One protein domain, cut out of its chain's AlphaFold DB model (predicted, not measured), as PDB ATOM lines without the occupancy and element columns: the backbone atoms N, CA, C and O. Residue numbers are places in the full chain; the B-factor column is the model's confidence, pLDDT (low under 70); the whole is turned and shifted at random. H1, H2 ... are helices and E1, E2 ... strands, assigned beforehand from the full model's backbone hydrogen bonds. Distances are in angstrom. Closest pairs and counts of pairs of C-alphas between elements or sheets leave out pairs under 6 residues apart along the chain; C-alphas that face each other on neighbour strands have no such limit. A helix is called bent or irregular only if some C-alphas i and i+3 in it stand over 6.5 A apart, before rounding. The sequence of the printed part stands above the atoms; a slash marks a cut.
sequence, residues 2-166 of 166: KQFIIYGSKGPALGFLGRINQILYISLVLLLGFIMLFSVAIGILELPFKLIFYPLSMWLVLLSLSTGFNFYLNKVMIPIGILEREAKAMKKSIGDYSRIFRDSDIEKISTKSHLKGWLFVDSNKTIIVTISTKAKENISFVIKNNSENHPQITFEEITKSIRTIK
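What this domain is: This is residues 2 to 166 of the 166 residues of an uncharacterized protein of Natronoflexus pectinivorans (UniProt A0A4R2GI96). Picture a curled head made of one seven-stranded sheet, bent back on itself like part of a barrel, with a long helical hairpin, H1 and H2, running away from it like a handle. The hairpin makes most of the length, and the short helix H3 sits on the head, nearest E5. The printed part has 165 residues with three named helices and seven named strands, in the order E1 H1 H2 E2 E3 E4 E5 E6 E7 H3; the class is mixed, helices and strands. The sheet runs E4 - E3 - E2 - E1 - E7 - E6 - E5, all antiparallel. The whole is loose, with a radius of gyration of the C-alphas of 20.6 A, and elongated, spanning 67 by 37 by 30 A.

How they stand to each other: Begin at the sheet with E2, residues 77 to 85, which bends by 63 degrees at residue 80. Beside it look for E1, residues 2 to 9, where N 4 and O 83 are 2.8 A apart, within hydrogen-bond range. On the other side of E2 is E3, residues 89 to 94, with N 84 and O 91 at 2.8 A, and then the edge strand E4, residues 97 to 102, with N 92 and O 99 at 2.8 A. E2, E3 and E4 form a meander, each strand the antiparallel neighbour of the one before. Return to E1 and find its other neighbour, E7, residues 138 to 144, where N 7 and O 142 are 2.9 A apart. Next come E6, residues 126 to 133, with N 129 and O 141 at 2.9 A, and the edge strand E5, residues 106 to 113, with N 110 and O 130 at 2.9 A; E5, E6 and E7 form a second meander. This is a folded sheet, one sheet bent back into two leaves that face each other: E4 and E3 face E1, E7, E6 and E5, with E2 as the hinge. E4 and E5 meet only through their link. Now find H1, residues 14 to 44, and H2, residues 49 to 76: this helical hairpin touches at a shallow tilt of 12 degrees, opposite ways, its closest C-alphas being those of Ile 35 and Pro 55, 6.1 A apart. H1 only grazes the sheet, with residues 14 to 22, and H2 only grazes it with residues 73 to 76, only just, with 5 pairs of C-alphas within 10 A. H3, residues 155 to 163, is on the sheet at a height over the sheet of 7.4 A, over none of its strands, but only just: 2 of its C-alphas fall on E5. Its closest C-alphas to E5 are those of Glu 156 and Thr 111, 7.0 A apart; H3 is apart from H1 and H2. Every O i to N i+4 pair is within hydrogen-bond range in H1, 21 of 24 are in H2 and 2 of 5 in H3, which has 4 of 6 O i to N i+3 pairs within range.

Where its parts are: Find C-alpha 2 at (62.840, -22.178, 94.216); from there E1 runs 23.3 A to Ser 9. H1 begins at C-alpha 14, (75.651, -10.645, 78.312), and covers 45.4 A to Ile 44; H2 returns over 42.3 A from Phe 49 to Val 76. E2 then covers 22.2 A, E3 16.6 A, E4 16.7 A, E5 20.6 A, E6 22.4 A and E7 19.5 A. H3 covers 13.1 A and ends at C-alpha 163, (78.842, -22.361, 102.641).

The domain as a whole: The two C-alphas farthest apart, those of Glu 46 and Asp 96, are 67.8 A apart. The printed part has no cut, and its one long link is E5 to E6, residues 114 to 125. The mean pLDDT of the printed part is 85.2; look for values under 70 at residues 116 to 124 and 161 to 166.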
ATOM      1  N   LYS A   2      62.593 -23.589  94.585       88.06
ATOM      2  CA  LYS A   2      62.840 -22.178  94.216       88.06
ATOM      3  C   LYS A   2      63.370 -22.122  92.783       88.06
ATOM      4  O   LYS A   2      64.238 -22.921  92.444       88.06
ATOM      5  N   GLN A   3      62.829 -21.232  91.956       92.06
ATOM      6  CA  GLN A   3      63.085 -21.185  90.511       92.06
ATOM      7  C   GLN A   3      63.622 -19.816  90.110       92.06
ATOM      8  O   GLN A   3      63.051 -18.797  90.490       92.06
ATOM      9  N   PHE A   4      64.692 -19.803  89.325       91.44
ATOM     10  CA  PHE A   4      65.358 -18.599  88.840       91.44
ATOM     11  C   PHE A   4      65.405 -18.616  87.319       91.44
ATOM     12  O   PHE A   4      65.859 -19.593  86.727       91.44
ATOM     13  N   ILE A   5      64.971 -17.535  86.674       92.00
ATOM     14  CA  ILE A   5      65.033 -17.429  85.212       92.00
ATOM     15  C   ILE A   5      66.486 -17.271  84.780       92.00
ATOM     16  O   ILE A   5      67.186 -16.390  85.277       92.00
ATOM     17  N   ILE A   6      66.918 -18.094  83.826       92.75
ATOM     18  CA  ILE A   6      68.196 -17.952  83.130       92.75
ATOM     19  C   ILE A   6      67.979 -17.058  81.914       92.75
ATOM     20  O   ILE A   6      67.101 -17.320  81.088       92.75
ATOM     21  N   TYR A   7      68.814 -16.033  81.783       92.25
ATOM     22  CA  TYR A   7      68.776 -15.109  80.657       92.25
ATOM     23  C   TYR A   7      69.840 -15.430  79.610       92.25
ATOM     24  O   TYR A   7      70.985 -15.760  79.928       92.25
ATOM     25  N   GLY A   8      69.439 -15.277  78.353       89.62
ATOM     26  CA  GLY A   8      70.291 -15.157  77.177       89.62
ATOM     27  C   GLY A   8      70.244 -13.733  76.626       89.62
ATOM     28  O   GLY A   8      69.535 -12.872  77.149       89.62
ATOM     29  N   SER A   9      70.985 -13.484  75.549       88.25
ATOM     30  CA  SER A   9      70.946 -12.207  74.834       88.25
ATOM     31  C   SER A   9      70.771 -12.433  73.338       88.25
ATOM     32  O   SER A   9      71.477 -13.252  72.748       88.25
ATOM     33  N   LYS A  10      69.847 -11.692  72.721       84.38
ATOM     34  CA  LYS A  10      69.730 -11.579  71.264       84.38
ATOM     35  C   LYS A  10      70.703 -10.502  70.778       84.38
ATOM     36  O   LYS A  10      70.366  -9.322  70.762       84.38
ATOM     37  N   GLY A  11      71.910 -10.915  70.399       85.19
ATOM     38  CA  GLY A  11      72.940 -10.034  69.843       85.19
ATOM     39  C   GLY A  11      74.156  -9.896  70.765       85.19
ATOM     40  O   GLY A  11      74.965 -10.822  70.817       85.19
ATOM     41  N   PRO A  12      74.337  -8.762  71.470       85.31
ATOM     42  CA  PRO A  12      75.541  -8.518  72.261       85.31
ATOM     43  C   PRO A  12      75.703  -9.542  73.386       85.31
ATOM     44  O   PRO A  12      74.733  -9.947  74.025       85.31
ATOM     45  N   ALA A  13      76.945  -9.924  73.684       87.94
ATOM     46  CA  ALA A  13      77.229 -10.824  74.795       87.94
ATOM     47  C   ALA A  13      76.720 -10.238  76.124       87.94
ATOM     48  O   ALA A  13      76.922  -9.057  76.408       87.94
ATOM     49  N   LEU A  14      76.132 -11.073  76.988       87.19
ATOM     50  CA  LEU A  14      75.651 -10.645  78.312       87.19
ATOM     51  C   LEU A  14      76.753  -9.936  79.113       87.19
ATOM     52  O   LEU A  14      76.535  -8.861  79.657       87.19
ATOM     53  N   GLY A  15      77.984 -10.454  79.076       86.31
ATOM     54  CA  GLY A  15      79.122  -9.814  79.740       86.31
ATOM     55  C   GLY A  15      79.410  -8.383  79.262       86.31
ATOM     56  O   GLY A  15      79.887  -7.573  80.052       86.31
ATOM     57  N   PHE A  16      79.111  -8.051  78.004       87.88
ATOM     58  CA  PHE A  16      79.235  -6.688  77.483       87.88
ATOM     59  C   PHE A  16      78.129  -5.776  78.030       87.88
ATOM     60  O   PHE A  16      78.424  -4.680  78.507       87.88
ATOM     61  N   LEU A  17      76.885  -6.265  78.066       88.56
ATOM     62  CA  LEU A  17      75.749  -5.555  78.666       88.56
ATOM     63  C   LEU A  17      76.008  -5.222  80.143       88.56
ATOM     64  O   LEU A  17      75.814  -4.081  80.565       88.56
ATOM     65  N   GLY A  18      76.539  -6.177  80.912       87.19
ATOM     66  CA  GLY A  18      76.939  -5.951  82.303       87.19
ATOM     67  C   GLY A  18      78.023  -4.874  82.469       87.19
ATOM     68  O   GLY A  18      77.973  -4.091  83.418       87.19
ATOM     69  N   ARG A  19      78.984  -4.773  81.537       89.19
ATOM     70  CA  ARG A  19      80.021  -3.722  81.570       89.19
ATOM     71  C   ARG A  19      79.448  -2.338  81.276       89.19
ATOM     72  O   ARG A  19      79.760  -1.413  82.019       89.19
ATOM     73  N   ILE A  20      78.603  -2.199  80.249       89.69
ATOM     74  CA  ILE A  20      77.936  -0.919  79.944       89.69
ATOM     75  C   ILE A  20      77.136  -0.453  81.158       89.69
ATOM     76  O   ILE A  20      77.281   0.686  81.596       89.69
ATOM     77  N   ASN A  21      76.359  -1.363  81.748       88.62
ATOM     78  CA  ASN A  21      75.603  -1.080  82.956       88.62
ATOM     79  C   ASN A  21      76.494  -0.553  84.089       88.62
ATOM     80  O   ASN A  21      76.160   0.418  84.764       88.62
ATOM     81  N   GLN A  22      77.631  -1.213  84.320       87.44
ATOM     82  CA  GLN A  22      78.574  -0.816  85.357       87.44
ATOM     83  C   GLN A  22      79.179   0.568  85.087       87.44
ATOM     84  O   GLN A  22      79.307   1.348  86.027       87.44
ATOM     85  N   ILE A  23      79.521   0.879  83.832       90.31
ATOM     86  CA  ILE A  23      80.042   2.196  83.441       90.31
ATOM     87  C   ILE A  23      78.991   3.272  83.709       90.31
ATOM     88  O   ILE A  23      79.280   4.212  84.439       90.31
ATOM     89  N   LEU A  24      77.763   3.095  83.210       89.19
ATOM     90  CA  LEU A  24      76.667   4.048  83.420       89.19
ATOM     91  C   LEU A  24      76.409   4.298  84.911       89.19
ATOM     92  O   LEU A  24      76.287   5.444  85.336       89.19
ATOM     93  N   TYR A  25      76.394   3.232  85.717       86.62
ATOM     94  CA  TYR A  25      76.222   3.335  87.165       86.62
ATOM     95  C   TYR A  25      77.351   4.131  87.835       86.62
ATOM     96  O   TYR A  25      77.082   5.049  88.607       86.62
ATOM     97  N   ILE A  26      78.615   3.799  87.541       88.94
ATOM     98  CA  ILE A  26      79.775   4.496  88.115       88.94
ATOM     99  C   ILE A  26      79.766   5.967  87.694       88.94
ATOM    100  O   ILE A  26      79.935   6.839  88.542       88.94
ATOM    101  N   SER A  27      79.512   6.250  86.414       90.44
ATOM    102  CA  SER A  27      79.408   7.614  85.898       90.44
ATOM    103  C   SER A  27      78.326   8.414  86.623       90.44
ATOM    104  O   SER A  27      78.567   9.567  86.970       90.44
ATOM    105  N   LEU A  28      77.165   7.814  86.909       87.56
ATOM    106  CA  LEU A  28      76.061   8.504  87.582       87.56
ATOM    107  C   LEU A  28      76.413   8.864  89.028       87.56
ATOM    108  O   LEU A  28      76.151   9.982  89.467       87.56
ATOM    109  N   VAL A  29      77.042   7.936  89.752       87.62
ATOM    110  CA  VAL A  29      77.485   8.154  91.136       87.62
ATOM    111  C   VAL A  29      78.597   9.204  91.203       87.62
ATOM    112  O   VAL A  29      78.534  10.109  92.034       87.62
ATOM    113  N   LEU A  30      79.594   9.126  90.314       90.88
ATOM    114  CA  LEU A  30      80.685  10.103  90.260       90.88
ATOM    115  C   LEU A  30      80.177  11.503  89.915       90.88
ATOM    116  O   LEU A  30      80.633  12.478  90.507       90.88
ATOM    117  N   LEU A  31      79.213  11.607  89.000       90.44
ATOM    118  CA  LEU A  31      78.647  12.891  88.607       90.44
ATOM    119  C   LEU A  31      77.829  13.533  89.735       90.44
ATOM    120  O   LEU A  31      77.907  14.743  89.916       90.44
ATOM    121  N   LEU A  32      77.106  12.741  90.535       88.00
ATOM    122  CA  LEU A  32      76.454  13.241  91.752       88.00
ATOM    123  C   LEU A  32      77.477  13.806  92.746       88.00
ATOM    124  O   LEU A  32      77.305  14.924  93.230       88.00
ATOM    125  N   GLY A  33      78.569  13.078  93.000       90.00
ATOM    126  CA  GLY A  33      79.662  13.569  93.844       90.00
ATOM    127  C   GLY A  33      80.298  14.850  93.294       90.00
ATOM    128  O   GLY A  33      80.535  15.798  94.042       90.00
ATOM    129  N   PHE A  34      80.498  14.918  91.975       92.56
ATOM    130  CA  PHE A  34      80.986  16.117  91.298       92.56
ATOM    131  C   PHE A  34      80.033  17.305  91.460       92.56
ATOM    132  O   PHE A  34      80.497  18.387  91.798       92.56
ATOM    133  N   ILE A  35      78.717  17.121  91.289       91.81
ATOM    134  CA  ILE A  35      77.719  18.186  91.495       91.81
ATOM    135  C   ILE A  35      77.826  18.755  92.911       91.81
ATOM    136  O   ILE A  35      77.818  19.974  93.073       91.81
ATOM    137  N   MET A  36      77.964  17.902  93.933       90.50
ATOM    138  CA  MET A  36      78.104  18.356  95.321       90.50
ATOM    139  C   MET A  36      79.378  19.190  95.517       90.50
ATOM    140  O   MET A  36      79.300  20.307  96.025       90.50
ATOM    141  N   LEU A  37      80.533  18.692  95.062       92.25
ATOM    142  CA  LEU A  37      81.811  19.412  95.169       92.25
ATOM    143  C   LEU A  37      81.799  20.731  94.385       92.25
ATOM    144  O   LEU A  37      82.265  21.754  94.879       92.25
ATOM    145  N   PHE A  38      81.223  20.720  93.185       92.38
ATOM    146  CA  PHE A  38      81.087  21.900  92.340       92.38
ATOM    147  C   PHE A  38      80.173  22.952  92.978       92.38
ATOM    148  O   PHE A  38      80.485  24.139  92.952       92.38
ATOM    149  N   SER A  39      79.085  22.521  93.624       89.81
ATOM    150  CA  SER A  39      78.182  23.414  94.361       89.81
ATOM    151  C   SER A  39      78.890  24.103  95.530       89.81
ATOM    152  O   SER A  39      78.711  25.299  95.737       89.81
ATOM    153  N   VAL A  40      79.738  23.371  96.261       91.81
ATOM    154  CA  VAL A  40      80.569  23.947  97.331       91.81
ATOM    155  C   VAL A  40      81.583  24.942  96.761       91.81
ATOM    156  O   VAL A  40      81.736  26.035  97.301       91.81
ATOM    157  N   ALA A  41      82.236  24.608  95.645       91.06
ATOM    158  CA  ALA A  41      83.204  25.492  94.995       91.06
ATOM    159  C   ALA A  41      82.575  26.810  94.517       91.06
ATOM    160  O   ALA A  41      83.196  27.855  94.671       91.06
ATOM    161  N   ILE A  42      81.337  26.782  94.003       90.56
ATOM    162  CA  ILE A  42      80.584  27.998  93.659       90.56
ATOM    163  C   ILE A  42      80.443  28.915  94.879       90.56
ATOM    164  O   ILE A  42      80.643  30.119  94.751       90.56
ATOM    165  N   GLY A  43      80.123  28.349  96.048       87.94
ATOM    166  CA  GLY A  43      79.976  29.110  97.288       87.94
ATOM    167  C   GLY A  43      81.292  29.702  97.802       87.94
ATOM    168  O   GLY A  43      81.301  30.841  98.249       87.94
ATOM    169  N   ILE A  44      82.399  28.956  97.712       92.94
ATOM    170  CA  ILE A  44      83.724  29.407  98.183       92.94
ATOM    171  C   ILE A  44      84.344  30.447  97.241       92.94
ATOM    172  O   ILE A  44      84.992  31.382  97.699       92.94
ATOM    173  N   LEU A  45      84.183  30.269  95.928       92.62
ATOM    174  CA  LEU A  45      84.789  31.119  94.897       92.62
ATOM    175  C   LEU A  45      83.857  32.243  94.418       92.62
ATOM    176  O   LEU A  45      84.184  32.918  93.444       92.62
ATOM    177  N   GLU A  46      82.690  32.404  95.049       90.00
ATOM    178  CA  GLU A  46      81.671  33.412  94.714       90.00
ATOM    179  C   GLU A  46      81.271  33.419  93.226       90.00
ATOM    180  O   GLU A  46      80.968  34.450  92.621       90.00
ATOM    181  N   LEU A  47      81.265  32.238  92.601       90.38
ATOM    182  CA  LEU A  47      80.935  32.110  91.187       90.38
ATOM    183  C   LEU A  47      79.428  32.312  90.942       90.38
ATOM    184  O   LEU A  47      78.602  32.065  91.825       90.38
ATOM    185  N   PRO A  48      79.017  32.676  89.712       91.19
ATOM    186  CA  PRO A  48      77.604  32.769  89.375       91.19
ATOM    187  C   PRO A  48      76.884  31.432  89.587       91.19
ATOM    188  O   PRO A  48      77.218  30.431  88.951       91.19
ATOM    189  N   PHE A  49      75.820  31.426  90.396       87.38
ATOM    190  CA  PHE A  49      75.049  30.211  90.706       87.38
ATOM    191  C   PHE A  49      74.514  29.492  89.455       87.38
ATOM    192  O   PHE A  49      74.377  28.272  89.440       87.38
ATOM    193  N   LYS A  50      74.289  30.228  88.356       90.38
ATOM    194  CA  LYS A  50      73.892  29.671  87.052       90.38
ATOM    195  C   LYS A  50      74.868  28.606  86.522       90.38
ATOM    196  O   LYS A  50      74.467  27.780  85.710       90.38
ATOM    197  N   LEU A  51      76.121  28.570  86.978       90.12
ATOM    198  CA  LEU A  51      77.068  27.532  86.570       90.12
ATOM    199  C   LEU A  51      76.642  26.121  87.007       90.12
ATOM    200  O   LEU A  51      77.049  25.151  86.377       90.12
ATOM    201  N   ILE A  52      75.778  25.979  88.018       89.88
ATOM    202  CA  ILE A  52      75.276  24.666  88.449       89.88
ATOM    203  C   ILE A  52      74.407  23.972  87.384       89.88
ATOM    204  O   ILE A  52      74.274  22.747  87.394       89.88
ATOM    205  N   PHE A  53      73.852  24.723  86.422       91.25
ATOM    206  CA  PHE A  53      73.037  24.158  85.345       91.25
ATOM    207  C   PHE A  53      73.833  23.223  84.428       91.25
ATOM    208  O   PHE A  53      73.271  22.249  83.932       91.25
ATOM    209  N   TYR A  54      75.135  23.459  84.236       90.25
ATOM    210  CA  TYR A  54      75.974  22.602  83.395       90.25
ATOM    211  C   TYR A  54      76.073  21.166  83.934       90.25
ATOM    212  O   TYR A  54      75.643  20.248  83.231       90.25
ATOM    213  N   PRO A  55      76.546  20.920  85.172       91.81
ATOM    214  CA  PRO A  55      76.623  19.557  85.686       91.81
ATOM    215  C   PRO A  55      75.242  18.917  85.894       91.81
ATOM    216  O   PRO A  55      75.098  17.715  85.673       91.81
ATOM    217  N   LEU A  56      74.204  19.699  86.220       90.06
ATOM    218  CA  LEU A  56      72.823  19.200  86.278       90.06
ATOM    219  C   LEU A  56      72.307  18.741  84.907       90.06
ATOM    220  O   LEU A  56      71.695  17.679  84.801       90.06
ATOM    221  N   SER A  57      72.580  19.498  83.841       92.19
ATOM    222  CA  SER A  57      72.203  19.104  82.477       92.19
ATOM    223  C   SER A  57      72.917  17.822  82.040       92.19
ATOM    224  O   SER A  57      72.289  16.919  81.487       92.19
ATOM    225  N   MET A  58      74.201  17.676  82.382       91.94
ATOM    226  CA  MET A  58      74.973  16.465  82.107       91.94
ATOM    227  C   MET A  58      74.408  15.252  82.859       91.94
ATOM    228  O   MET A  58      74.378  14.141  82.327       91.94
ATOM    229  N   TRP A  59      73.892  15.470  84.070       91.06
ATOM    230  CA  TRP A  59      73.231  14.431  84.851       91.06
ATOM    231  C   TRP A  59      71.914  13.975  84.222       91.06
ATOM    232  O   TRP A  59      71.679  12.771  84.112       91.06
ATOM    233  N   LEU A  60      71.104  14.904  83.708       90.31
ATOM    234  CA  LEU A  60      69.882  14.576  82.962       90.31
ATOM    235  C   LEU A  60      70.168  13.779  81.680       90.31
ATOM    236  O   LEU A  60      69.444  12.827  81.368       90.31
ATOM    237  N   VAL A  61      71.237  14.116  80.951       92.75
ATOM    238  CA  VAL A  61      71.668  13.348  79.769       92.75
ATOM    239  C   VAL A  61      72.047  11.923  80.168       92.75
ATOM    240  O   VAL A  61      71.596  10.961  79.546       92.75
ATOM    241  N   LEU A  62      72.827  11.764  81.238       91.00
ATOM    242  CA  LEU A  62      73.267  10.452  81.703       91.00
ATOM    243  C   LEU A  62      72.108   9.590  82.229       91.00
ATOM    244  O   LEU A  62      72.072   8.379  81.988       91.00
ATOM    245  N   LEU A  63      71.129  10.206  82.894       88.19
ATOM    246  CA  LEU A  63      69.874   9.549  83.252       88.19
ATOM    247  C   LEU A  63      69.112   9.072  82.016       88.19
ATOM    248  O   LEU A  63      68.666   7.927  81.978       88.19
ATOM    249  N   SER A  64      69.000   9.917  80.992       90.19
ATOM    250  CA  SER A  64      68.307   9.574  79.747       90.19
ATOM    251  C   SER A  64      68.979   8.398  79.034       90.19
ATOM    252  O   SER A  64      68.300   7.462  78.609       90.19
ATOM    253  N   LEU A  65      70.316   8.387  78.984       90.88
ATOM    254  CA  LEU A  65      71.097   7.258  78.468       90.88
ATOM    255  C   LEU A  65      70.857   5.978  79.279       90.88
ATOM    256  O   LEU A  65      70.682   4.907  78.701       90.88
ATOM    257  N   SER A  66      70.798   6.086  80.608       86.69
ATOM    258  CA  SER A  66      70.544   4.945  81.497       86.69
ATOM    259  C   SER A  66      69.147   4.357  81.286       86.69
ATOM    260  O   SER A  66      68.992   3.140  81.169       86.69
ATOM    261  N   THR A  67      68.133   5.212  81.153       86.81
ATOM    262  CA  THR A  67      66.760   4.801  80.840       86.81
ATOM    263  C   THR A  67      66.667   4.158  79.456       86.81
ATOM    264  O   THR A  67      66.088   3.080  79.316       86.81
ATOM    265  N   GLY A  68      67.280   4.764  78.433       89.25
ATOM    266  CA  GLY A  68      67.329   4.205  77.080       89.25
ATOM    267  C   GLY A  68      68.010   2.834  77.037       89.25
ATOM    268  O   GLY A  68      67.514   1.906  76.394       89.25
ATOM    269  N   PHE A  69      69.095   2.667  77.792       89.50
ATOM    270  CA  PHE A  69      69.770   1.382  77.943       89.50
ATOM    271  C   PHE A  69      68.886   0.333  78.638       89.50
ATOM    272  O   PHE A  69      68.877  -0.821  78.217       89.50
ATOM    273  N   ASN A  70      68.080   0.709  79.635       84.69
ATOM    274  CA  ASN A  70      67.121  -0.204  80.266       84.69
ATOM    275  C   ASN A  70      66.039  -0.680  79.277       84.69
ATOM    276  O   ASN A  70      65.749  -1.874  79.186       84.69
ATOM    277  N   PHE A  71      65.497   0.226  78.456       86.62
ATOM    278  CA  PHE A  71      64.581  -0.161  77.376       86.62
ATOM    279  C   PHE A  71      65.235  -1.109  76.369       86.62
ATOM    280  O   PHE A  71      64.596  -2.057  75.912       86.62
ATOM    281  N   TYR A  72      66.505  -0.876  76.036       88.94
ATOM    282  CA  TYR A  72      67.271  -1.774  75.178       88.94
ATOM    283  C   TYR A  72      67.453  -3.156  75.821       88.94
ATOM    284  O   TYR A  72      67.182  -4.162  75.166       88.94
ATOM    285  N   LEU A  73      67.819  -3.222  77.107       86.88
ATOM    286  CA  LEU A  73      67.964  -4.472  77.860       86.88
ATOM    287  C   LEU A  73      66.688  -5.312  77.844       86.88
ATOM    288  O   LEU A  73      66.770  -6.506  77.569       86.88
ATOM    289  N   ASN A  74      65.523  -4.693  78.043       84.19
ATOM    290  CA  ASN A  74      64.233  -5.390  77.984       84.19
ATOM    291  C   ASN A  74      63.951  -6.024  76.609       84.19
ATOM    292  O   ASN A  74      63.180  -6.976  76.522       84.19
ATOM    293  N   LYS A  75      64.560  -5.514  75.531       86.38
ATOM    294  CA  LYS A  75      64.424  -6.077  74.179       86.38
ATOM    295  C   LYS A  75      65.446  -7.177  73.892       86.38
ATOM    296  O   LYS A  75      65.122  -8.130  73.184       86.38
ATOM    297  N   VAL A  76      66.677  -7.039  74.392       89.25
ATOM    298  CA  VAL A  76      67.770  -7.970  74.060       89.25
ATOM    299  C   VAL A  76      67.912  -9.122  75.044       89.25
ATOM    300  O   VAL A  76      68.279 -10.219  74.621       89.25
ATOM    301  N   MET A  77      67.617  -8.916  76.328       88.69
ATOM    302  CA  MET A  77      67.676  -9.972  77.335       88.69
ATOM    303  C   MET A  77      66.415 -10.821  77.277       88.69
ATOM    304  O   MET A  77      65.320 -10.355  77.581       88.69
ATOM    305  N   ILE A  78      66.585 -12.086  76.913       90.12
ATOM    306  CA  ILE A  78      65.481 -13.031  76.755       90.12
ATOM    307  C   ILE A  78      65.589 -14.167  77.769       90.12
ATOM    308  O   ILE A  78      66.699 -14.640  78.029       90.12
ATOM    309  N   PRO A  79      64.471 -14.632  78.349       90.62
ATOM    310  CA  PRO A  79      64.475 -15.850  79.143       90.62
ATOM    311  C   PRO A  79      64.787 -17.036  78.222       90.62
ATOM    312  O   PRO A  79      64.137 -17.216  77.195       90.62
ATOM    313  N   ILE A  80      65.801 -17.826  78.570       93.00
ATOM    314  CA  ILE A  80      66.214 -19.011  77.792       93.00
ATOM    315  C   ILE A  80      66.062 -20.314  78.575       93.00
ATOM    316  O   ILE A  80      66.221 -21.394  78.016       93.00
ATOM    317  N   GLY A  81      65.795 -20.231  79.875       92.62
ATOM    318  CA  GLY A  81      65.737 -21.406  80.723       92.62
ATOM    319  C   GLY A  81      65.468 -21.081  82.181       92.62
ATOM    320  O   GLY A  81      65.203 -19.936  82.545       92.62
ATOM    321  N   ILE A  82      65.565 -22.109  83.017       93.38
ATOM    322  CA  ILE A  82      65.287 -22.043  84.449       93.38
ATOM    323  C   ILE A  82      66.409 -22.757  85.203       93.38
ATOM    324  O   ILE A  82      66.867 -23.832  84.813       93.38
ATOM    325  N   LEU A  83      66.858 -22.143  86.292       92.75
ATOM    326  CA  LEU A  83      67.652 -22.782  87.323       92.75
ATOM    327  C   LEU A  83      66.739 -23.082  88.510       92.75
ATOM    328  O   LEU A  83      66.222 -22.179  89.166       92.75
ATOM    329  N   GLU A  84      66.568 -24.357  88.799       92.06
ATOM    330  CA  GLU A  84      65.755 -24.844  89.897       92.06
ATOM    331  C   GLU A  84      66.653 -25.271  91.050       92.06
ATOM    332  O   GLU A  84      67.620 -26.017  90.873       92.06
ATOM    333  N   ARG A  85      66.330 -24.799  92.251       88.12
ATOM    334  CA  ARG A  85      66.983 -25.226  93.480       88.12
ATOM    335  C   ARG A  85      66.097 -26.209  94.233       88.12
ATOM    336  O   ARG A  85      65.006 -25.860  94.703       88.12
ATOM    337  N   GLU A  86      66.631 -27.412  94.389       85.88
ATOM    338  CA  GLU A  86      66.097 -28.493  95.209       85.88
ATOM    339  C   GLU A  86      66.899 -28.618  96.515       85.88
ATOM    340  O   GLU A  86      67.881 -27.906  96.730       85.88
ATOM    341  N   ALA A  87      66.481 -29.513  97.413       81.81
ATOM    342  CA  ALA A  87      67.069 -29.630  98.748       81.81
ATOM    343  C   ALA A  87      68.570 -29.994  98.745       81.81
ATOM    344  O   ALA A  87      69.295 -29.540  99.624       81.81
ATOM    345  N   LYS A  88      69.029 -30.803  97.777       84.19
ATOM    346  CA  LYS A  88      70.419 -31.311  97.688       84.19
ATOM    347  C   LYS A  88      71.051 -31.175  96.295       84.19
ATOM    348  O   LYS A  88      72.093 -31.770  96.011       84.19
ATOM    349  N   ALA A  89      70.383 -30.461  95.392       88.62
ATOM    350  CA  ALA A  89      70.810 -30.328  94.008       88.62
ATOM    351  C   ALA A  89      70.318 -29.017  93.385       88.62
ATOM    352  O   ALA A  89      69.397 -28.361  93.881       88.62
ATOM    353  N   MET A  90      70.957 -28.619  92.294       89.38
ATOM    354  CA  MET A  90      70.489 -27.575  91.390       89.38
ATOM    355  C   MET A  90      70.287 -28.170  90.007       89.38
ATOM    356  O   MET A  90      71.176 -28.834  89.483       89.38
ATOM    357  N   LYS A  91      69.144 -27.900  89.390       92.50
ATOM    358  CA  LYS A  91      68.841 -28.340  88.032       92.50
ATOM    359  C   LYS A  91      68.792 -27.133  87.110       92.50
ATOM    360  O   LYS A  91      68.062 -26.182  87.355       92.50
ATOM    361  N   LYS A  92      69.596 -27.158  86.058       92.25
ATOM    362  CA  LYS A  92      69.629 -26.153  84.997       92.25
ATOM    363  C   LYS A  92      68.919 -26.718  83.772       92.25
ATOM    364  O   LYS A  92      69.389 -27.712  83.226       92.25
ATOM    365  N   SER A  93      67.871 -26.048  83.313       92.44
ATOM    366  CA  SER A  93      67.082 -26.438  82.140       92.44
ATOM    367  C   SER A  93      67.094 -25.307  81.106       92.44
ATOM    368  O   SER A  93      66.758 -24.176  81.450       92.44
ATOM    369  N   ILE A  94      67.504 -25.579  79.865       90.44
ATOM    370  CA  ILE A  94      67.520 -24.638  78.727       90.44
ATOM    371  C   ILE A  94      66.964 -25.378  77.504       90.44
ATOM    372  O   ILE A  94      67.650 -26.234  76.951       90.44
ATOM    373  N   GLY A  95      65.739 -25.059  77.076       86.62
ATOM    374  CA  GLY A  95      65.040 -25.864  76.065       86.62
ATOM    375  C   GLY A  95      64.984 -27.339  76.487       86.62
ATOM    376  O   GLY A  95      64.672 -27.633  77.640       86.62
ATOM    377  N   ASP A  96      65.380 -28.242  75.591       84.31
ATOM    378  CA  ASP A  96      65.433 -29.688  75.861       84.31
ATOM    379  C   ASP A  96      66.673 -30.116  76.667       84.31
ATOM    380  O   ASP A  96      66.765 -31.240  77.165       84.31
ATOM    381  N   TYR A  97      67.654 -29.222  76.824       89.19
ATOM    382  CA  TYR A  97      68.858 -29.507  77.588       89.19
ATOM    383  C   TYR A  97      68.597 -29.361  79.089       89.19
ATOM    384  O   TYR A  97      68.283 -28.276  79.580       89.19
ATOM    385  N   SER A  98      68.822 -30.437  79.843       89.62
ATOM    386  CA  SER A  98      68.750 -30.447  81.306       89.62
ATOM    387  C   SER A  98      70.052 -30.970  81.904       89.62
ATOM    388  O   SER A  98      70.519 -32.054  81.559       89.62
ATOM    389  N   ARG A  99      70.618 -30.226  82.858       89.19
ATOM    390  CA  ARG A  99      71.820 -30.607  83.606       89.19
ATOM    391  C   ARG A  99      71.593 -30.467  85.103       89.19
ATOM    392  O   ARG A  99      71.151 -29.423  85.572       89.19
ATOM    393  N   ILE A 100      71.941 -31.508  85.851       90.62
ATOM    394  CA  ILE A 100      71.808 -31.547  87.310       90.62
ATOM    395  C   ILE A 100      73.193 -31.385  87.940       90.62
ATOM    396  O   ILE A 100      74.145 -32.058  87.553       90.62
ATOM    397  N   PHE A 101      73.287 -30.502  88.926       88.44
ATOM    398  CA  PHE A 101      74.450 -30.274  89.771       88.44
ATOM    399  C   PHE A 101      74.102 -30.727  91.185       88.44
ATOM    400  O   PHE A 101      73.316 -30.073  91.869       88.44
ATOM    401  N   ARG A 102      74.649 -31.861  91.623       88.62
ATOM    402  CA  ARG A 102      74.482 -32.321  93.006       88.62
ATOM    403  C   ARG A 102      75.408 -31.521  93.909       88.62
ATOM    404  O   ARG A 102      76.550 -31.271  93.535       88.62
ATOM    405  N   ASP A 103      74.954 -31.169  95.106       84.50
ATOM    406  CA  ASP A 103      75.759 -30.357  96.032       84.50
ATOM    407  C   ASP A 103      77.078 -31.037  96.419       84.50
ATOM    408  O   ASP A 103      78.084 -30.364  96.618       84.50
ATOM    409  N   SER A 104      77.099 -32.375  96.444       85.06
ATOM    410  CA  SER A 104      78.304 -33.183  96.671       85.06
ATOM    411  C   SER A 104      79.407 -32.945  95.643       85.06
ATOM    412  O   SER A 104      80.585 -33.140  95.952       85.06
ATOM    413  N   ASP A 105      79.032 -32.548  94.429       86.50
ATOM    414  CA  ASP A 105      79.918 -32.457  93.269       86.50
ATOM    415  C   ASP A 105      80.343 -31.005  93.009       86.50
ATOM    416  O   ASP A 105      81.233 -30.737  92.197       86.50
ATOM    417  N   ILE A 106      79.720 -30.061  93.721       84.31
ATOM    418  CA  ILE A 106      80.011 -28.635  93.660       84.31
ATOM    419  C   ILE A 106      81.148 -28.326  94.628       84.31
ATOM    420  O   ILE A 106      81.068 -28.570  95.827       84.31
ATOM    421  N   GLU A 107      82.215 -27.744  94.099       85.25
ATOM    422  CA  GLU A 107      83.326 -27.251  94.904       85.25
ATOM    423  C   GLU A 107      83.046 -25.828  95.397       85.25
ATOM    424  O   GLU A 107      83.268 -25.498  96.564       85.25
ATOM    425  N   LYS A 108      82.544 -24.973  94.500       85.88
ATOM    426  CA  LYS A 108      82.310 -23.559  94.788       85.88
ATOM    427  C   LYS A 108      81.167 -23.001  93.951       85.88
ATOM    428  O   LYS A 108      81.088 -23.224  92.746       85.88
ATOM    429  N   ILE A 109      80.331 -22.189  94.592       86.31
ATOM    430  CA  ILE A 109      79.366 -21.313  93.923       86.31
ATOM    431  C   ILE A 109      79.822 -19.875  94.146       86.31
ATOM    432  O   ILE A 109      80.014 -19.441  95.289       86.31
ATOM    433  N   SER A 110      80.015 -19.138  93.058       87.69
ATOM    434  CA  SER A 110      80.317 -17.711  93.077       87.69
ATOM    435  C   SER A 110      79.169 -16.940  92.444       87.69
ATOM    436  O   SER A 110      78.710 -17.290  91.359       87.69
ATOM    437  N   THR A 111      78.749 -15.863  93.095       88.25
ATOM    438  CA  THR A 111      77.799 -14.896  92.547       88.25
ATOM    439  C   THR A 111      78.525 -13.581  92.304       88.25
ATOM    440  O   THR A 111      79.424 -13.195  93.054       88.25
ATOM    441  N   LYS A 112      78.195 -12.911  91.204       86.31
ATOM    442  CA  LYS A 112      78.682 -11.567  90.891       86.31
ATOM    443  C   LYS A 112      77.522 -10.758  90.340       86.31
ATOM    444  O   LYS A 112      76.782 -11.252  89.495       86.31
ATOM    445  N   SER A 113      77.369  -9.511  90.773       85.25
ATOM    446  CA  SER A 113      76.329  -8.643  90.213       85.25
ATOM    447  C   SER A 113      76.533  -8.453  88.706       85.25
ATOM    448  O   SER A 113      77.660  -8.211  88.266       85.25
ATOM    449  N   HIS A 114      75.447  -8.537  87.937       87.50
ATOM    450  CA  HIS A 114      75.454  -8.309  86.494       87.50
ATOM    451  C   HIS A 114      74.886  -6.922  86.173       87.50
ATOM    452  O   HIS A 114      75.646  -5.998  85.886       87.50
ATOM    453  N   LEU A 115      73.570  -6.747  86.315       84.06
ATOM    454  CA  LEU A 115      72.912  -5.447  86.199       84.06
ATOM    455  C   LEU A 115      72.721  -4.847  87.598       84.06
ATOM    456  O   LEU A 115      71.931  -5.337  88.402       84.06
ATOM    457  N   LYS A 116      73.506  -3.806  87.890       69.00
ATOM    458  CA  LYS A 116      73.467  -2.986  89.110       69.00
ATOM    459  C   LYS A 116      72.689  -1.691  88.862       69.00
ATOM    460  O   LYS A 116      72.930  -1.044  87.849       69.00
ATOM    461  N   GLY A 117      71.903  -1.236  89.835       58.88
ATOM    462  CA  GLY A 117      71.548   0.183  89.941       58.88
ATOM    463  C   GLY A 117      70.185   0.465  90.567       58.88
ATOM    464  O   GLY A 117      69.276  -0.354  90.486       58.88
ATOM    465  N   TRP A 118      70.058   1.654  91.162       57.25
ATOM    466  CA  TRP A 118      68.799   2.218  91.666       57.25
ATOM    467  C   TRP A 118      67.792   2.545  90.553       57.25
ATOM    468  O   TRP A 118      66.603   2.654  90.813       57.25
ATOM    469  N   LEU A 119      68.269   2.666  89.311       55.47
ATOM    470  CA  LEU A 119      67.450   2.907  88.118       55.47
ATOM    471  C   LEU A 119      66.857   1.625  87.514       55.47
ATOM    472  O   LEU A 119      66.107   1.691  86.542       55.47
ATOM    473  N   PHE A 120      67.186   0.461  88.076       55.69
ATOM    474  CA  PHE A 120      66.584  -0.808  87.696       55.69
ATOM    475  C   PHE A 120      65.579  -1.202  88.767       55.69
ATOM    476  O   PHE A 120      65.944  -1.423  89.923       55.69
ATOM    477  N   VAL A 121      64.311  -1.306  88.366       54.69
ATOM    478  CA  VAL A 121      63.268  -1.942  89.177       54.69
ATOM    479  C   VAL A 121      63.774  -3.332  89.583       54.69
ATOM    480  O   VAL A 121      64.416  -4.008  88.774       54.69
ATOM    481  N   ASP A 122      63.513  -3.762  90.824       55.31
ATOM    482  CA  ASP A 122      64.006  -5.037  91.381       55.31
ATOM    483  C   ASP A 122      63.785  -6.245  90.455       55.31
ATOM    484  O   ASP A 122      64.597  -7.171  90.434       55.31
ATOM    485  N   SER A 123      62.744  -6.202  89.619       52.59
ATOM    486  CA  SER A 123      62.430  -7.211  88.605       52.59
ATOM    487  C   SER A 123      63.550  -7.466  87.586       52.59
ATOM    488  O   SER A 123      63.629  -8.576  87.064       52.59
ATOM    489  N   ASN A 124      64.425  -6.486  87.328       63.38
ATOM    490  CA  ASN A 124      65.480  -6.551  86.308       63.38
ATOM    491  C   ASN A 124      66.882  -6.786  86.894       63.38
ATOM    492  O   ASN A 124      67.870  -6.850  86.152       63.38
ATOM    493  N   LYS A 125      66.999  -6.932  88.221       78.75
ATOM    494  CA  LYS A 125      68.281  -7.239  88.858       78.75
ATOM    495  C   LYS A 125      68.699  -8.659  88.504       78.75
ATOM    496  O   LYS A 125      68.065  -9.644  88.888       78.75
ATOM    497  N   THR A 126      69.802  -8.757  87.776       87.25
ATOM    498  CA  THR A 126      70.396 -10.031  87.370       87.25
ATOM    499  C   THR A 126      71.770 -10.209  87.996       87.25
ATOM    500  O   THR A 126      72.493  -9.241  88.264       87.25
ATOM    501  N   ILE A 127      72.143 -11.465  88.218       89.50
ATOM    502  CA  ILE A 127      73.453 -11.861  88.731       89.50
ATOM    503  C   ILE A 127      74.087 -12.895  87.801       89.50
ATOM    504  O   ILE A 127      73.401 -13.684  87.155       89.50
ATOM    505  N   ILE A 128      75.414 -12.889  87.742       90.50
ATOM    506  CA  ILE A 128      76.208 -13.955  87.145       90.50
ATOM    507  C   ILE A 128      76.426 -15.009  88.225       90.50
ATOM    508  O   ILE A 128      77.003 -14.712  89.274       90.50
ATOM    509  N   VAL A 129      75.993 -16.232  87.951       90.31
ATOM    510  CA  VAL A 129      76.275 -17.400  88.779       90.31
ATOM    511  C   VAL A 129      77.332 -18.229  88.078       90.31
ATOM    512  O   VAL A 129      77.168 -18.591  86.914       90.31
ATOM    513  N   THR A 130      78.406 -18.533  88.796       90.75
ATOM    514  CA  THR A 130      79.447 -19.463  88.364       90.75
ATOM    515  C   THR A 130      79.464 -20.651  89.311       90.75
ATOM    516  O   THR A 130      79.670 -20.482  90.515       90.75
ATOM    517  N   ILE A 131      79.255 -21.843  88.758       89.06
ATOM    518  CA  ILE A 131      79.356 -23.116  89.471       89.06
ATOM    519  C   ILE A 131      80.667 -23.776  89.051       89.06
ATOM    520  O   ILE A 131      80.864 -24.054  87.867       89.06
ATOM    521  N   SER A 132      81.540 -24.012  90.026       89.00
ATOM    522  CA  SER A 132      82.772 -24.785  89.879       89.00
ATOM    523  C   SER A 132      82.552 -26.175  90.463       89.00
ATOM    524  O   SER A 132      82.164 -26.303  91.628       89.00
ATOM    525  N   THR A 133      82.764 -27.212  89.658       88.56
ATOM    526  CA  THR A 133      82.617 -28.612  90.079       88.56
ATOM    527  C   THR A 133      83.961 -29.218  90.471       88.56
ATOM    528  O   THR A 133      85.013 -28.765  90.021       88.56
ATOM    529  N   LYS A 134      83.938 -30.308  91.246       86.44
ATOM    530  CA  LYS A 134      85.144 -31.084  91.597       86.44
ATOM    531  C   LYS A 134      85.888 -31.644  90.378       86.44
ATOM    532  O   LYS A 134      87.086 -31.892  90.450       86.44
ATOM    533  N   ALA A 135      85.195 -31.800  89.249       87.31
ATOM    534  CA  ALA A 135      85.780 -32.182  87.965       87.31
ATOM    535  C   ALA A 135      86.516 -31.018  87.260       87.31
ATOM    536  O   ALA A 135      86.901 -31.153  86.104       87.31
ATOM    537  N   LYS A 136      86.711 -29.877  87.940       84.69
ATOM    538  CA  LYS A 136      87.316 -28.641  87.414       84.69
ATOM    539  C   LYS A 136      86.543 -28.004  86.255       84.69
ATOM    540  O   LYS A 136      87.093 -27.184  85.521       84.69
ATOM    541  N   GLU A 137      85.259 -28.320  86.108       87.94
ATOM    542  CA  GLU A 137      84.403 -27.627  85.148       87.94
ATOM    543  C   GLU A 137      83.832 -26.351  85.767       87.94
ATOM    544  O   GLU A 137      83.278 -26.371  86.869       87.94
ATOM    545  N   ASN A 138      83.929 -25.246  85.026       87.88
ATOM    546  CA  ASN A 138      83.377 -23.951  85.411       87.88
ATOM    547  C   ASN A 138      82.245 -23.570  84.466       87.88
ATOM    548  O   ASN A 138      82.448 -23.427  83.261       87.88
ATOM    549  N   ILE A 139      81.054 -23.374  85.021       89.00
ATOM    550  CA  ILE A 139      79.863 -23.057  84.237       89.00
ATOM    551  C   ILE A 139      79.295 -21.748  84.748       89.00
ATOM    552  O   ILE A 139      78.853 -21.658  85.893       89.00
ATOM    553  N   SER A 140      79.293 -20.745  83.875       90.62
ATOM    554  CA  SER A 140      78.766 -19.416  84.164       90.62
ATOM    555  C   SER A 140      77.503 -19.143  83.362       90.62
ATOM    556  O   SER A 140      77.422 -19.464  82.177       90.62
ATOM    557  N   PHE A 141      76.512 -18.538  84.001       92.25
ATOM    558  CA  PHE A 141      75.284 -18.089  83.350       92.25
ATOM    559  C   PHE A 141      74.659 -16.937  84.139       92.25
ATOM    560  O   PHE A 141      74.989 -16.707  85.303       92.25
ATOM    561  N   VAL A 142      73.779 -16.180  83.485       92.12
ATOM    562  CA  VAL A 142      73.092 -15.037  84.091       92.12
ATOM    563  C   VAL A 142      71.700 -15.469  84.520       92.12
ATOM    564  O   VAL A 142      70.967 -16.038  83.714       92.12
ATOM    565  N   ILE A 143      71.335 -15.180  85.766       91.81
ATOM    566  CA  ILE A 143      69.984 -15.410  86.281       91.81
ATOM    567  C   ILE A 143      69.348 -14.135  86.813       91.81
ATOM    568  O   ILE A 143      70.045 -13.192  87.203       91.81
ATOM    569  N   LYS A 144      68.017 -14.135  86.890       90.00
ATOM    570  CA  LYS A 144      67.279 -13.228  87.771       90.00
ATOM    571  C   LYS A 144      67.741 -13.445  89.212       90.00
ATOM    572  O   LYS A 144      67.913 -14.585  89.633       90.00
ATOM    573  N   ASN A 145      67.951 -12.368  89.962       88.06
ATOM    574  CA  ASN A 145      68.408 -12.478  91.346       88.06
ATOM    575  C   ASN A 145      67.348 -13.100  92.269       88.06
ATOM    576  O   ASN A 145      67.688 -13.841  93.192       88.06
ATOM    577  N   ASN A 146      66.075 -12.801  92.011       87.81
ATOM    578  CA  ASN A 146      64.955 -13.206  92.850       87.81
ATOM    579  C   ASN A 146      64.273 -14.445  92.263       87.81
ATOM    580  O   ASN A 146      64.212 -14.605  91.042       87.81
ATOM    581  N   SER A 147      63.743 -15.305  93.134       85.44
ATOM    582  CA  SER A 147      62.989 -16.480  92.694       85.44
ATOM    583  C   SER A 147      61.648 -16.062  92.083       85.44
ATOM    584  O   SER A 147      60.942 -15.245  92.661       85.44
ATOM    585  N   GLU A 148      61.232 -16.706  90.993       87.50
ATOM    586  CA  GLU A 148      59.906 -16.496  90.386       87.50
ATOM    587  C   GLU A 148      58.785 -16.850  91.366       87.50
ATOM    588  O   GLU A 148      57.914 -16.038  91.654       87.50
ATOM    589  N   ASN A 149      58.876 -18.032  91.978       86.06
ATOM    590  CA  ASN A 149      57.822 -18.521  92.874       86.06
ATOM    591  C   ASN A 149      57.854 -17.867  94.267       86.06
ATOM    592  O   ASN A 149      56.904 -18.006  95.028       86.06
ATOM    593  N   HIS A 150      58.959 -17.206  94.630       83.69
ATOM    594  CA  HIS A 150      59.154 -16.553  95.930       83.69
ATOM    595  C   HIS A 150      59.975 -15.263  95.741       83.69
ATOM    596  O   HIS A 150      61.174 -15.256  96.037       83.69
ATOM    597  N   PRO A 151      59.359 -14.166  95.262       80.75
ATOM    598  CA  PRO A 151      60.073 -12.960  94.826       80.75
ATOM    599  C   PRO A 151      60.906 -12.262  95.902       80.75
ATOM    600  O   PRO A 151      61.781 -11.470  95.563       80.75
ATOM    601  N   GLN A 152      60.654 -12.546  97.181       81.94
ATOM    602  CA  GLN A 152      61.417 -11.985  98.298       81.94
ATOM    603  C   GLN A 152      62.734 -12.725  98.576       81.94
ATOM    604  O   GLN A 152      63.569 -12.210  99.305       81.94
ATOM    605  N   ILE A 153      62.927 -13.920  98.006       83.00
ATOM    606  CA  ILE A 153      64.106 -14.752  98.264       83.00
ATOM    607  C   ILE A 153      65.114 -14.586  97.130       83.00
ATOM    608  O   ILE A 153      64.796 -14.837  95.960       83.00
ATOM    609  N   THR A 154      66.353 -14.245  97.485       87.31
ATOM    610  CA  THR A 154      67.450 -14.100  96.520       87.31
ATOM    611  C   THR A 154      68.258 -15.388  96.354       87.31
ATOM    612  O   THR A 154      68.324 -16.240  97.243       87.31
ATOM    613  N   PHE A 155      68.911 -15.558  95.203       86.56
ATOM    614  CA  PHE A 155      69.783 -16.715  94.972       86.56
ATOM    615  C   PHE A 155      70.986 -16.748  95.932       86.56
ATOM    616  O   PHE A 155      71.422 -17.818  96.368       86.56
ATOM    617  N   GLU A 156      71.510 -15.576  96.299       84.62
ATOM    618  CA  GLU A 156      72.623 -15.461  97.245       84.62
ATOM    619  C   GLU A 156      72.244 -15.960  98.643       84.62
ATOM    620  O   GLU A 156      73.027 -16.671  99.269       84.62
ATOM    621  N   GLU A 157      71.034 -15.666  99.123       83.19
ATOM    622  CA  GLU A 157      70.542 -16.174 100.412       83.19
ATOM    623  C   GLU A 157      70.476 -17.700 100.444       83.19
ATOM    624  O   GLU A 157      70.854 -18.324 101.434       83.19
ATOM    625  N   ILE A 158      70.050 -18.318  99.343       81.00
ATOM    626  CA  ILE A 158      69.893 -19.775  99.265       81.00
ATOM    627  C   ILE A 158      71.238 -20.492  99.153       81.00
ATOM    628  O   ILE A 158      71.373 -21.641  99.565       81.00
ATOM    629  N   THR A 159      72.239 -19.844  98.567       78.12
ATOM    630  CA  THR A 159      73.570 -20.438  98.398       78.12
ATOM    631  C   THR A 159      74.499 -20.134  99.569       78.12
ATOM    632  O   THR A 159      75.427 -20.905  99.819       78.12
ATOM    633  N   LYS A 160      74.219 -19.091 100.364       71.06
ATOM    634  CA  LYS A 160      74.894 -18.842 101.648       71.06
ATOM    635  C   LYS A 160      74.753 -20.020 102.611       71.06
ATOM    636  O   LYS A 160      75.751 -20.394 103.214       71.06
ATOM    637  N   SER A 161      73.585 -20.662 102.682       56.03
ATOM    638  CA  SER A 161      73.368 -21.829 103.556       56.03
ATOM    639  C   SER A 161      74.189 -23.067 103.172       56.03
ATOM    640  O   SER A 161      74.326 -23.975 103.980       56.03
ATOM    641  N   ILE A 162      74.747 -23.116 101.957       58.50
ATOM    642  CA  ILE A 162      75.630 -24.203 101.501       58.50
ATOM    643  C   ILE A 162      77.072 -23.966 101.981       58.50
ATOM    644  O   ILE A 162      77.810 -24.917 102.215       58.50
ATOM    645  N   ARG A 163      77.487 -22.702 102.167       51.62
ATOM    646  CA  ARG A 163      78.842 -22.361 102.641       51.62
ATOM    647  C   ARG A 163      79.040 -22.605 104.138       51.62
ATOM    648  O   ARG A 163      80.183 -22.746 104.553       51.62
ATOM    649  N   THR A 164      77.968 -22.643 104.929       40.41
ATOM    650  CA  THR A 164      78.023 -22.813 106.391       40.41
ATOM    651  C   THR A 164      78.121 -24.266 106.854       40.41
ATOM    652  O   THR A 164      78.293 -24.498 108.044       40.41
ATOM    653  N   ILE A 165      78.016 -25.242 105.947       39.62
ATOM    654  CA  ILE A 165      78.205 -26.664 106.260       39.62
ATOM    655  C   ILE A 165      79.599 -27.065 105.762       39.62
ATOM    656  O   ILE A 165      79.751 -27.677 104.704       39.62
ATOM    657  N   LYS A 166      80.627 -26.639 106.490       34.88
ATOM    658  CA  LYS A 166      81.989 -27.165 106.401       34.88
ATOM    659  C   LYS A 166      82.591 -27.203 107.791       34.88
ATOM    660  O   LYS A 166      82.417 -26.194 108.507       34.88
TER     661      LYS A 166